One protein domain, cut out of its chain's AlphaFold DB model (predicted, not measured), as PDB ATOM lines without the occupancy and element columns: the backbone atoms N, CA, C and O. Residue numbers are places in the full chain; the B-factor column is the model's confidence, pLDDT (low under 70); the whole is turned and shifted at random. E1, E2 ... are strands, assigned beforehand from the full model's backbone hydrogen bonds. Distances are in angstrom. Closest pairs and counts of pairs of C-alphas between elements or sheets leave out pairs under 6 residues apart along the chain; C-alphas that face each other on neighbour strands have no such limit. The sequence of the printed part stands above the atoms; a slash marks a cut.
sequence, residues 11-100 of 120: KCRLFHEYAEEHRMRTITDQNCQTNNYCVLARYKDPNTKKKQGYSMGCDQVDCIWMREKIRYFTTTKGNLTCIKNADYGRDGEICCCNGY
ATOM      1  N   LYS A  11      94.066 122.860 120.933       93.88
ATOM      2  CA  LYS A  11      93.086 123.941 120.764       93.88
ATOM      3  C   LYS A  11      93.185 124.513 119.361       93.88
ATOM      4  O   LYS A  11      94.275 124.809 118.888       93.88
ATOM      5  N   CYS A  12      92.050 124.736 118.717       93.38
ATOM      6  CA  CYS A  12      91.982 125.333 117.388       93.38
ATOM      7  C   CYS A  12      91.020 126.512 117.382       93.38
ATOM      8  O   CYS A  12      90.049 126.546 118.146       93.38
ATOM      9  N   ARG A  13      91.255 127.447 116.463       92.69
ATOM     10  CA  ARG A  13      90.317 128.526 116.183       92.69
ATOM     11  C   ARG A  13      89.080 127.963 115.487       92.69
ATOM     12  O   ARG A  13      89.223 127.228 114.511       92.69
ATOM     13  N   LEU A  14      87.893 128.324 115.962       91.31
ATOM     14  CA  LEU A  14      86.609 128.036 115.327       91.31
ATOM     15  C   LEU A  14      86.014 129.352 114.833       91.31
ATOM     16  O   LEU A  14      85.605 130.207 115.616       91.31
ATOM     17  N   PHE A  15      85.996 129.528 113.521       90.50
ATOM     18  CA  PHE A  15      85.507 130.752 112.907       90.50
ATOM     19  C   PHE A  15      85.062 130.462 111.488       90.50
ATOM     20  O   PHE A  15      85.745 129.765 110.741       90.50
ATOM     21  N   HIS A  16      83.938 131.034 111.094       88.69
ATOM     22  CA  HIS A  16      83.422 130.877 109.747       88.69
ATOM     23  C   HIS A  16      83.111 132.254 109.196       88.69
ATOM     24  O   HIS A  16      82.401 133.017 109.842       88.69
ATOM     25  N   GLU A  17      83.603 132.551 108.000       89.38
ATOM     26  CA  GLU A  17      83.191 133.720 107.236       89.38
ATOM     27  C   GLU A  17      83.166 133.339 105.765       89.38
ATOM     28  O   GLU A  17      84.193 133.309 105.082       89.38
ATOM     29  N   TYR A  18      81.977 133.002 105.280       87.25
ATOM     30  CA  TYR A  18      81.792 132.649 103.882       87.25
ATOM     31  C   TYR A  18      80.438 133.123 103.358       87.25
ATOM     32  O   TYR A  18      79.461 133.228 104.099       87.25
ATOM     33  N   ALA A  19      80.379 133.424 102.068       87.88
ATOM     34  CA  ALA A  19      79.151 133.667 101.333       87.88
ATOM     35  C   ALA A  19      78.694 132.370 100.666       87.88
ATOM     36  O   ALA A  19      79.508 131.679 100.066       87.88
ATOM     37  N   GLU A  20      77.405 132.059 100.724       85.62
ATOM     38  CA  GLU A  20      76.777 130.963  99.984       85.62
ATOM     39  C   GLU A  20      75.440 131.467  99.442       85.62
ATOM     40  O   GLU A  20      74.676 132.087 100.184       85.62
ATOM     41  N   GLU A  21      75.187 131.295  98.141       85.06
ATOM     42  CA  GLU A  21      74.003 131.860  97.473       85.06
ATOM     43  C   GLU A  21      73.817 133.374  97.729       85.06
ATOM     44  O   GLU A  21      72.700 133.869  97.878       85.06
ATOM     45  N   HIS A  22      74.924 134.127  97.780       75.69
ATOM     46  CA  HIS A  22      74.973 135.566  98.103       75.69
ATOM     47  C   HIS A  22      74.557 135.937  99.537       75.69
ATOM     48  O   HIS A  22      74.374 137.115  99.844       75.69
ATOM     49  N   ARG A  23      74.429 134.961 100.440       82.25
ATOM     50  CA  ARG A  23      74.176 135.201 101.865       82.25
ATOM     51  C   ARG A  23      75.446 134.968 102.664       82.25
ATOM     52  O   ARG A  23      76.057 133.909 102.567       82.25
ATOM     53  N   MET A  24      75.819 135.949 103.483       84.56
ATOM     54  CA  MET A  24      76.939 135.807 104.411       84.56
ATOM     55  C   MET A  24      76.557 134.885 105.571       84.56
ATOM     56  O   MET A  24      75.510 135.057 106.200       84.56
ATOM     57  N   ARG A  25      77.429 133.927 105.867       81.50
ATOM     58  CA  ARG A  25      77.398 133.082 107.056       81.50
ATOM     59  C   ARG A  25      78.616 133.424 107.898       81.50
ATOM     60  O   ARG A  25      79.747 133.318 107.424       81.50
ATOM     61  N   THR A  26      78.356 133.823 109.137       80.31
ATOM     62  CA  THR A  26      79.400 134.112 110.111       80.31
ATOM     63  C   THR A  26      79.119 133.343 111.387       80.31
ATOM     64  O   THR A  26      78.006 133.402 111.910       80.31
ATOM     65  N   ILE A  27      80.122 132.625 111.880       75.88
ATOM     66  CA  ILE A  27      80.139 132.112 113.248       75.88
ATOM     67  C   ILE A  27      81.219 132.903 113.963       75.88
ATOM     68  O   ILE A  27      82.374 132.912 113.530       75.88
ATOM     69  N   THR A  28      80.801 133.616 115.004       68.69
ATOM     70  CA  THR A  28      81.680 134.462 115.798       68.69
ATOM     71  C   THR A  28      82.766 133.613 116.439       68.69
ATOM     72  O   THR A  28      82.506 132.494 116.872       68.69
ATOM     73  N   ASP A  29      83.960 134.189 116.481       72.88
ATOM     74  CA  ASP A  29      85.163 133.690 117.127       72.88
ATOM     75  C   ASP A  29      84.907 132.820 118.376       72.88
ATOM     76  O   ASP A  29      84.501 133.309 119.433       72.88
ATOM     77  N   GLN A  30      85.182 131.526 118.235       88.50
ATOM     78  CA  GLN A  30      85.201 130.541 119.305       88.50
ATOM     79  C   GLN A  30      86.461 129.675 119.205       88.50
ATOM     80  O   GLN A  30      87.254 129.775 118.269       88.50
ATOM     81  N   ASN A  31      86.609 128.762 120.162       90.88
ATOM     82  CA  ASN A  31      87.657 127.752 120.159       90.88
ATOM     83  C   ASN A  31      87.034 126.357 120.202       90.88
ATOM     84  O   ASN A  31      86.010 126.148 120.849       90.88
ATOM     85  N   CYS A  32      87.692 125.393 119.568       91.50
ATOM     86  CA  CYS A  32      87.382 123.972 119.701       91.50
ATOM     87  C   CYS A  32      88.623 123.200 120.168       91.50
ATOM     88  O   CYS A  32      89.741 123.718 120.129       91.50
ATOM     89  N   GLN A  33      88.423 121.968 120.636       92.12
ATOM     90  CA  GLN A  33      89.490 121.083 121.101       92.12
ATOM     91  C   GLN A  33      89.441 119.754 120.352       92.12
ATOM     92  O   GLN A  33      88.362 119.207 120.127       92.12
ATOM     93  N   THR A  34      90.601 119.228 119.965       90.38
ATOM     94  CA  THR A  34      90.710 117.988 119.186       90.38
ATOM     95  C   THR A  34      91.969 117.202 119.531       90.38
ATOM     96  O   THR A  34      92.953 117.749 120.011       90.38
ATOM     97  N   ASN A  35      91.948 115.902 119.237       88.69
ATOM     98  CA  ASN A  35      93.133 115.036 119.239       88.69
ATOM     99  C   ASN A  35      93.737 114.859 117.836       88.69
ATOM    100  O   ASN A  35      94.642 114.048 117.642       88.69
ATOM    101  N   ASN A  36      93.182 115.548 116.837       90.06
ATOM    102  CA  ASN A  36      93.527 115.357 115.436       90.06
ATOM    103  C   ASN A  36      94.139 116.630 114.850       90.06
ATOM    104  O   ASN A  36      95.315 116.887 115.095       90.06
ATOM    105  N   TYR A  37      93.372 117.402 114.077       92.69
ATOM    106  CA  TYR A  37      93.897 118.520 113.301       92.69
ATOM    107  C   TYR A  37      93.078 119.790 113.519       92.69
ATOM    108  O   TYR A  37      91.846 119.752 113.585       92.69
ATOM    109  N   CYS A  38      93.772 120.922 113.575       94.00
ATOM    110  CA  CYS A  38      93.163 122.208 113.281       94.00
ATOM    111  C   CYS A  38      93.110 122.392 111.768       94.00
ATOM    112  O   CYS A  38      94.068 122.061 111.060       94.00
ATOM    113  N   VAL A  39      92.006 122.955 111.285       94.38
ATOM    114  CA  VAL A  39      91.763 123.130 109.854       94.38
ATOM    115  C   VAL A  39      91.527 124.575 109.472       94.38
ATOM    116  O   VAL A  39      91.005 125.360 110.266       94.38
ATOM    117  N   LEU A  40      91.890 124.897 108.235       93.75
ATOM    118  CA  LEU A  40      91.509 126.098 107.509       93.75
ATOM    119  C   LEU A  40      91.048 125.685 106.104       93.75
ATOM    120  O   LEU A  40      91.861 125.378 105.232       93.75
ATOM    121  N   ALA A  41      89.741 125.693 105.885       93.06
ATOM    122  CA  ALA A  41      89.126 125.557 104.575       93.06
ATOM    123  C   ALA A  41      89.049 126.932 103.909       93.06
ATOM    124  O   ALA A  41      88.500 127.866 104.497       93.06
ATOM    125  N   ARG A  42      89.553 127.068 102.681       93.19
ATOM    126  CA  ARG A  42      89.352 128.256 101.844       93.19
ATOM    127  C   ARG A  42      88.424 127.890 100.693       93.19
ATOM    128  O   ARG A  42      88.775 127.066  99.849       93.19
ATOM    129  N   TYR A  43      87.256 128.519 100.664       92.62
ATOM    130  CA  TYR A  43      86.271 128.331  99.612       92.62
ATOM    131  C   TYR A  43      86.504 129.323  98.482       92.62
ATOM    132  O   TYR A  43      86.482 130.540  98.706       92.62
ATOM    133  N   LYS A  44      86.714 128.808  97.271       92.50
ATOM    134  CA  LYS A  44      86.906 129.635  96.081       92.50
ATOM    135  C   LYS A  44      86.434 128.905  94.833       92.50
ATOM    136  O   LYS A  44      86.933 127.836  94.485       92.50
ATOM    137  N   ASP A  45      85.494 129.513  94.125       91.94
ATOM    138  CA  ASP A  45      84.981 128.979  92.864       91.94
ATOM    139  C   ASP A  45      84.651 130.119  91.887       91.94
ATOM    140  O   ASP A  45      84.110 131.137  92.323       91.94
ATOM    141  N   PRO A  46      84.911 129.969  90.576       90.62
ATOM    142  CA  PRO A  46      84.474 130.941  89.574       90.62
ATOM    143  C   PRO A  46      82.958 131.189  89.567       90.62
ATOM    144  O   PRO A  46      82.510 132.264  89.177       90.62
ATOM    145  N   ASN A  47      82.152 130.207  89.987       89.44
ATOM    146  CA  ASN A  47      80.722 130.382  90.185       89.44
ATOM    147  C   ASN A  47      80.448 131.011  91.560       89.44
ATOM    148  O   ASN A  47      80.455 130.331  92.589       89.44
ATOM    149  N   THR A  48      80.115 132.300  91.562       82.94
ATOM    150  CA  THR A  48      79.828 133.093  92.769       82.94
ATOM    151  C   THR A  48      78.608 132.625  93.566       82.94
ATOM    152  O   THR A  48      78.425 133.056  94.702       82.94
ATOM    153  N   LYS A  49      77.777 131.726  93.019       85.94
ATOM    154  CA  LYS A  49      76.671 131.102  93.764       85.94
ATOM    155  C   LYS A  49      77.155 130.046  94.761       85.94
ATOM    156  O   LYS A  49      76.446 129.772  95.726       85.94
ATOM    157  N   LYS A  50      78.332 129.453  94.531       88.56
ATOM    158  CA  LYS A  50      78.958 128.503  95.459       88.56
ATOM    159  C   LYS A  50      79.626 129.229  96.628       88.56
ATOM    160  O   LYS A  50      79.775 130.448  96.594       88.56
ATOM    161  N   LYS A  51      80.056 128.467  97.640       88.75
ATOM    162  CA  LYS A  51      80.750 129.003  98.816       88.75
ATOM    163  C   LYS A  51      81.982 129.826  98.423       88.75
ATOM    164  O   LYS A  51      82.800 129.370  97.630       88.75
ATOM    165  N   GLN A  52      82.121 131.015  99.006       91.31
ATOM    166  CA  GLN A  52      83.291 131.894  98.873       91.31
ATOM    167  C   GLN A  52      83.715 132.382 100.254       91.31
ATOM    168  O   GLN A  52      82.864 132.855 100.998       91.31
ATOM    169  N   GLY A  53      84.998 132.317 100.601       91.44
ATOM    170  CA  GLY A  53      85.503 132.766 101.905       91.44
ATOM    171  C   GLY A  53      86.285 131.668 102.608       91.44
ATOM    172  O   GLY A  53      87.053 130.958 101.963       91.44
ATOM    173  N   TYR A  54      86.118 131.508 103.919       92.00
ATOM    174  CA  TYR A  54      86.870 130.504 104.669       92.00
ATOM    175  C   TYR A  54      86.155 129.994 105.922       92.00
ATOM    176  O   TYR A  54      85.149 130.527 106.398       92.00
ATOM    177  N   SER A  55      86.662 128.885 106.444       92.19
ATOM    178  CA  SER A  55      86.240 128.299 107.712       92.19
ATOM    179  C   SER A  55      87.432 127.694 108.429       92.19
ATOM    180  O   SER A  55      88.295 127.081 107.809       92.19
ATOM    181  N   MET A  56      87.463 127.868 109.738       93.00
ATOM    182  CA  MET A  56      88.463 127.346 110.651       93.00
ATOM    183  C   MET A  56      87.772 126.475 111.686       93.00
ATOM    184  O   MET A  56      86.669 126.810 112.115       93.00
ATOM    185  N   GLY A  57      88.411 125.386 112.103       93.31
ATOM    186  CA  GLY A  57      87.857 124.534 113.147       93.31
ATOM    187  C   GLY A  57      88.730 123.340 113.492       93.31
ATOM    188  O   GLY A  57      89.929 123.312 113.208       93.31
ATOM    189  N   CYS A  58      88.089 122.352 114.104       92.81
ATOM    190  CA  CYS A  58      88.663 121.068 114.460       92.81
ATOM    191  C   CYS A  58      88.081 120.020 113.523       92.81
ATOM    192  O   CYS A  58      86.865 119.837 113.515       92.81
ATOM    193  N   ASP A  59      88.930 119.316 112.784       85.06
ATOM    194  CA  ASP A  59      88.483 118.235 111.910       85.06
ATOM    195  C   ASP A  59      89.434 117.036 111.999       85.06
ATOM    196  O   ASP A  59      90.606 117.139 112.374       85.06
ATOM    197  N   GLN A  60      88.900 115.867 111.680       79.00
ATOM    198  CA  GLN A  60      89.645 114.626 111.537       79.00
ATOM    199  C   GLN A  60      89.547 114.077 110.114       79.00
ATOM    200  O   GLN A  60      90.540 113.566 109.599       79.00
ATOM    201  N   VAL A  61      88.365 114.146 109.507       82.25
ATOM    202  CA  VAL A  61      88.046 113.518 108.224       82.25
ATOM    203  C   VAL A  61      88.729 114.284 107.103       82.25
ATOM    204  O   VAL A  61      89.472 113.693 106.322       82.25
ATOM    205  N   ASP A  62      88.592 115.607 107.107       83.06
ATOM    206  CA  ASP A  62      89.126 116.478 106.057       83.06
ATOM    207  C   ASP A  62      90.663 116.518 106.023       83.06
ATOM    208  O   ASP A  62      91.249 116.965 105.040       83.06
ATOM    209  N   CYS A  63      91.325 116.022 107.074       87.44
ATOM    210  CA  CYS A  63      92.784 115.984 107.225       87.44
ATOM    211  C   CYS A  63      93.361 114.570 107.340       87.44
ATOM    212  O   CYS A  63      94.554 114.417 107.617       87.44
ATOM    213  N   ILE A  64      92.555 113.521 107.138       85.56
ATOM    214  CA  ILE A  64      93.019 112.134 107.292       85.56
ATOM    215  C   ILE A  64      94.175 111.802 106.336       85.56
ATOM    216  O   ILE A  64      95.101 111.073 106.700       85.56
ATOM    217  N   TRP A  65      94.195 112.449 105.169       83.19
ATOM    218  CA  TRP A  65      95.260 112.360 104.174       83.19
ATOM    219  C   TRP A  65      96.635 112.812 104.688       83.19
ATOM    220  O   TRP A  65      97.642 112.447 104.098       83.19
ATOM    221  N   MET A  66      96.720 113.570 105.789       78.44
ATOM    222  CA  MET A  66      98.009 113.874 106.421       78.44
ATOM    223  C   MET A  66      98.656 112.639 107.063       78.44
ATOM    224  O   MET A  66      99.870 112.612 107.255       78.44
ATOM    225  N   ARG A  67      97.855 111.632 107.437       78.19
ATOM    226  CA  ARG A  67      98.335 110.350 107.986       78.19
ATOM    227  C   ARG A  67      98.565 109.328 106.891       78.19
ATOM    228  O   ARG A  67      99.477 108.506 106.983       78.19
ATOM    229  N   GLU A  68      97.709 109.351 105.880       77.56
ATOM    230  CA  GLU A  68      97.809 108.441 104.755       77.56
ATOM    231  C   GLU A  68      99.004 108.850 103.887       77.56
ATOM    232  O   GLU A  68      99.150 110.000 103.494       77.56
ATOM    233  N   LYS A  69      99.889 107.906 103.549       61.34
ATOM    234  CA  LYS A  69     101.052 108.158 102.669       61.34
ATOM    235  C   LYS A  69     100.645 108.345 101.197       61.34
ATOM    236  O   LYS A  69     101.380 107.955 100.287       61.34
ATOM    237  N   ILE A  70      99.454 108.877 100.954       65.00
ATOM    238  CA  ILE A  70      98.929 109.139  99.623       65.00
ATOM    239  C   ILE A  70      99.619 110.395  99.097       65.00
ATOM    240  O   ILE A  70      99.735 111.410  99.785       65.00
ATOM    241  N   ARG A  71     100.118 110.320  97.862       64.19
ATOM    242  CA  ARG A  71     100.790 111.437  97.193       64.19
ATOM    243  C   ARG A  71      99.761 112.461  96.721       64.19
ATOM    244  O   ARG A  71      99.427 112.508  95.542       64.19
ATOM    245  N   TYR A  72      99.268 113.280  97.638       73.75
ATOM    246  CA  TYR A  72      98.602 114.522  97.269       73.75
ATOM    247  C   TYR A  72      99.650 115.564  96.879       73.75
ATOM    248  O   TYR A  72     100.725 115.637  97.478       73.75
ATOM    249  N   PHE A  73      99.334 116.393  95.884       81.81
ATOM    250  CA  PHE A  73     100.104 117.607  95.636       81.81
ATOM    251  C   PHE A  73      99.782 118.605  96.745       81.81
ATOM    252  O   PHE A  73      98.755 119.284  96.710       81.81
ATOM    253  N   THR A  74     100.644 118.641  97.755       87.19
ATOM    254  CA  THR A  74     100.515 119.534  98.900       87.19
ATOM    255  C   THR A  74     101.300 120.822  98.677       87.19
ATOM    256  O   THR A  74     102.312 120.860  97.976       87.19
ATOM    257  N   THR A  75     100.832 121.898  99.296       87.12
ATOM    258  CA  THR A  75     101.585 123.146  99.443       87.12
ATOM    259  C   THR A  75     101.681 123.490 100.918       87.12
ATOM    260  O   THR A  75     100.722 123.301 101.665       87.12
ATOM    261  N   THR A  76     102.827 123.996 101.354       85.88
ATOM    262  CA  THR A  76     103.010 124.454 102.734       85.88
ATOM    263  C   THR A  76     102.813 125.963 102.790       85.88
ATOM    264  O   THR A  76     103.424 126.701 102.017       85.88
ATOM    265  N   LYS A  77     101.943 126.428 103.690       84.50
ATOM    266  CA  LYS A  77     101.628 127.847 103.901       84.50
ATOM    267  C   LYS A  77     101.804 128.172 105.381       84.50
ATOM    268  O   LYS A  77     100.909 127.922 106.185       84.50
ATOM    269  N   GLY A  78     102.981 128.676 105.750       82.00
ATOM    270  CA  GLY A  78     103.372 128.773 107.158       82.00
ATOM    271  C   GLY A  78     103.429 127.378 107.784       82.00
ATOM    272  O   GLY A  78     104.128 126.507 107.277       82.00
ATOM    273  N   ASN A  79     102.641 127.152 108.836       83.06
ATOM    274  CA  ASN A  79     102.572 125.870 109.547       83.06
ATOM    275  C   ASN A  79     101.421 124.961 109.083       83.06
ATOM    276  O   ASN A  79     101.160 123.919 109.681       83.06
ATOM    277  N   LEU A  80     100.729 125.358 108.016       88.56
ATOM    278  CA  LEU A  80      99.657 124.587 107.409       88.56
ATOM    279  C   LEU A  80     100.174 123.790 106.215       88.56
ATOM    280  O   LEU A  80     100.872 124.325 105.351       88.56
ATOM    281  N   THR A  81      99.753 122.532 106.124       91.31
ATOM    282  CA  THR A  81      99.864 121.745 104.891       91.31
ATOM    283  C   THR A  81      98.521 121.786 104.181       91.31
ATOM    284  O   THR A  81      97.507 121.452 104.784       91.31
ATOM    285  N   CYS A  82      98.503 122.214 102.924       91.19
ATOM    286  CA  CYS A  82      97.290 122.481 102.162       91.19
ATOM    287  C   CYS A  82      97.199 121.608 100.914       91.19
ATOM    288  O   CYS A  82      98.197 121.430 100.213       91.19
ATOM    289  N   ILE A  83      95.993 121.151 100.589       92.56
ATOM    290  CA  ILE A  83      95.672 120.500  99.317       92.56
ATOM    291  C   ILE A  83      94.538 121.246  98.626       92.56
ATOM    292  O   ILE A  83      93.601 121.711  99.274       92.56
ATOM    293  N   LYS A  84      94.594 121.321  97.296       91.81
ATOM    294  CA  LYS A  84      93.422 121.724  96.517       91.81
ATOM    295  C   LYS A  84      92.382 120.612  96.572       91.81
ATOM    296  O   LYS A  84      92.723 119.454  96.339       91.81
ATOM    297  N   ASN A  85      91.132 120.967  96.838       89.50
ATOM    298  CA  ASN A  85      90.021 120.025  96.815       89.50
ATOM    299  C   ASN A  85      88.760 120.727  96.277       89.50
ATOM    300  O   ASN A  85      88.382 121.799  96.749       89.50
ATOM    301  N   ALA A  86      88.128 120.101  95.279       90.69
ATOM    302  CA  ALA A  86      86.945 120.602  94.589       90.69
ATOM    303  C   ALA A  86      85.704 120.710  95.491       90.69
ATOM    304  O   ALA A  86      84.805 121.492  95.173       90.69
ATOM    305  N   ASP A  87      85.672 119.995  96.621       89.81
ATOM    306  CA  ASP A  87      84.613 120.111  97.634       89.81
ATOM    307  C   ASP A  87      84.532 121.532  98.223       89.81
ATOM    308  O   ASP A  87      83.454 122.006  98.588       89.81
ATOM    309  N   TYR A  88      85.653 122.262  98.228       91.69
ATOM    310  CA  TYR A  88      85.732 123.664  98.654       91.69
ATOM    311  C   TYR A  88      85.647 124.646  97.470       91.69
ATOM    312  O   TYR A  88      85.869 125.846  97.624       91.69
ATOM    313  N   GLY A  89      85.305 124.161  96.276       92.69
ATOM    314  CA  GLY A  89      85.258 124.937  95.038       92.69
ATOM    315  C   GLY A  89      86.431 124.643  94.105       92.69
ATOM    316  O   GLY A  89      87.441 124.065  94.499       92.69
ATOM    317  N   ARG A  90      86.300 125.037  92.833       93.25
ATOM    318  CA  ARG A  90      87.300 124.745  91.785       93.25
ATOM    319  C   ARG A  90      88.724 125.193  92.141       93.25
ATOM    320  O   ARG A  90      89.680 124.517  91.770       93.25
ATOM    321  N   ASP A  91      88.848 126.318  92.838       91.69
ATOM    322  CA  ASP A  91      90.118 126.870  93.322       91.69
ATOM    323  C   ASP A  91      90.238 126.782  94.851       91.69
ATOM    324  O   ASP A  91      91.102 127.430  95.447       91.69
ATOM    325  N   GLY A  92      89.349 126.010  95.475       92.62
ATOM    326  CA  GLY A  92      89.289 125.796  96.906       92.62
ATOM    327  C   GLY A  92      90.389 124.871  97.402       92.62
ATOM    328  O   GLY A  92      90.981 124.074  96.666       92.62
ATOM    329  N   GLU A  93      90.674 124.990  98.690       93.50
ATOM    330  CA  GLU A  93      91.683 124.183  99.357       93.50
ATOM    331  C   GLU A  93      91.340 123.962 100.824       93.50
ATOM    332  O   GLU A  93      90.673 124.780 101.461       93.50
ATOM    333  N   ILE A  94      91.865 122.868 101.361       93.56
ATOM    334  CA  ILE A  94      91.840 122.554 102.782       93.56
ATOM    335  C   ILE A  94      93.266 122.501 103.300       93.56
ATOM    336  O   ILE A  94      94.148 121.895 102.692       93.56
ATOM    337  N   CYS A  95      93.485 123.178 104.417       93.19
ATOM    338  CA  CYS A  95      94.759 123.302 105.092       93.19
ATOM    339  C   CYS A  95      94.662 122.710 106.495       93.19
ATOM    340  O   CYS A  95      93.716 123.006 107.218       93.19
ATOM    341  N   CYS A  96      95.656 121.925 106.887       93.25
ATOM    342  CA  CYS A  96      95.647 121.146 108.117       93.25
ATOM    343  C   CYS A  96      96.956 121.329 108.898       93.25
ATOM    344  O   CYS A  96      98.033 121.473 108.307       93.25
ATOM    345  N   CYS A  97      96.867 121.311 110.227       91.94
ATOM    346  CA  CYS A  97      98.007 121.342 111.144       91.94
ATOM    347  C   CYS A  97      97.653 120.663 112.478       91.94
ATOM    348  O   CYS A  97      96.485 120.579 112.847       91.94
ATOM    349  N   ASN A  98      98.651 120.154 113.203       90.38
ATOM    350  CA  ASN A  98      98.450 119.478 114.494       90.38
ATOM    351  C   ASN A  98      99.593 119.677 115.507       90.38
ATOM    352  O   ASN A  98      99.665 118.956 116.497       90.38
ATOM    353  N   GLY A  99     100.519 120.604 115.241       83.19
ATOM    354  CA  GLY A  99     101.759 120.724 116.015       83.19
ATOM    355  C   GLY A  99     101.663 121.575 117.283       83.19
ATOM    356  O   GLY A  99     102.491 121.405 118.172       83.19
ATOM    357  N   TYR A 100     100.709 122.507 117.358       89.19
ATOM    358  CA  TYR A 100     100.568 123.456 118.467       89.19
ATOM    359  C   TYR A 100      99.209 124.181 118.406       89.19
ATOM    360  O   TYR A 100      98.599 124.273 117.338       89.19
TER     361      TYR A 100
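What this domain is: This is residues 11 to 100 of the 120 residues of an uncharacterized protein of Diploscapter pachys (UniProt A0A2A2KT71). The domain is a single twisted sheet of seven antiparallel strands, with no named helix on either face. The long hairpin E1 and E2 makes one edge region, the hairpin E3 and E4 lies in the middle, and the shorter meander E5, E6 and E7, each strand the antiparallel neighbour of the one before, makes the other side; residues 60 to 73 form a long link from E4 to the edge strand E5. The 90 printed residues hold seven named strands, E1 to E7 along the chain, and the order across the sheet is E2, E1, E4, E3, E7, E6, E5. The class is all strand, and the whole is compact, with a radius of gyration of the C-alphas of 13.1 A and spans of 36 by 30 by 22 A.

How they stand to each other: E1, residues 11 to 20, forms a hairpin with E2, residues 23 to 34, at 166 degrees between their directions; N 14 and O 30 are 2.8 A apart. E2 is an edge strand and bends by 69 degrees at residue 30. E3, residues 37 to 43, and E2 meet only through their link. E3 forms a hairpin with E4, residues 52 to 59, at 167 degrees, with N 41 and O 55 2.8 A apart. E4 bends by 56 degrees at residue 56 and is also the antiparallel neighbour of E1, at 152 degrees; N 19 and O 52 are 2.8 A apart. E5, residues 74 to 77, is the other edge strand and is apart from E4. E5 forms a hairpin with E6, residues 80 to 84, at 135 degrees, with N 75 and O 82 2.8 A apart. E6 forms a hairpin with E7, residues 93 to 97, at 156 degrees; N 96 and O 81 are 2.8 A apart. E7 is the antiparallel neighbour of E3, at 162 degrees, with N 40 and O 95 2.8 A apart.

Where its parts are: E1 begins at C-alpha 11, (93.086, 123.941, 120.764), and measures 27.3 A from first to last C-alpha. E2, the longest strand with 12 residues, measures 29.5 A and ends at C-alpha 34, (90.710, 117.988, 119.186). E3 measures 18.5 A and E4 19.6 A. E5 measures 9.8 A, E6 12.9 A and E7 13.7 A, and E7 ends at C-alpha 97, (98.007, 121.342, 111.144).

The domain as a whole: The two C-alphas farthest apart, those of Arg 23 and Lys 69, are 38.1 A apart. The printed part has no cut. The link from E4 to E5 is long, with 14 residues. The mean pLDDT of the printed part is 87.1, and residue 28 and residues 69 to 71 are under 70.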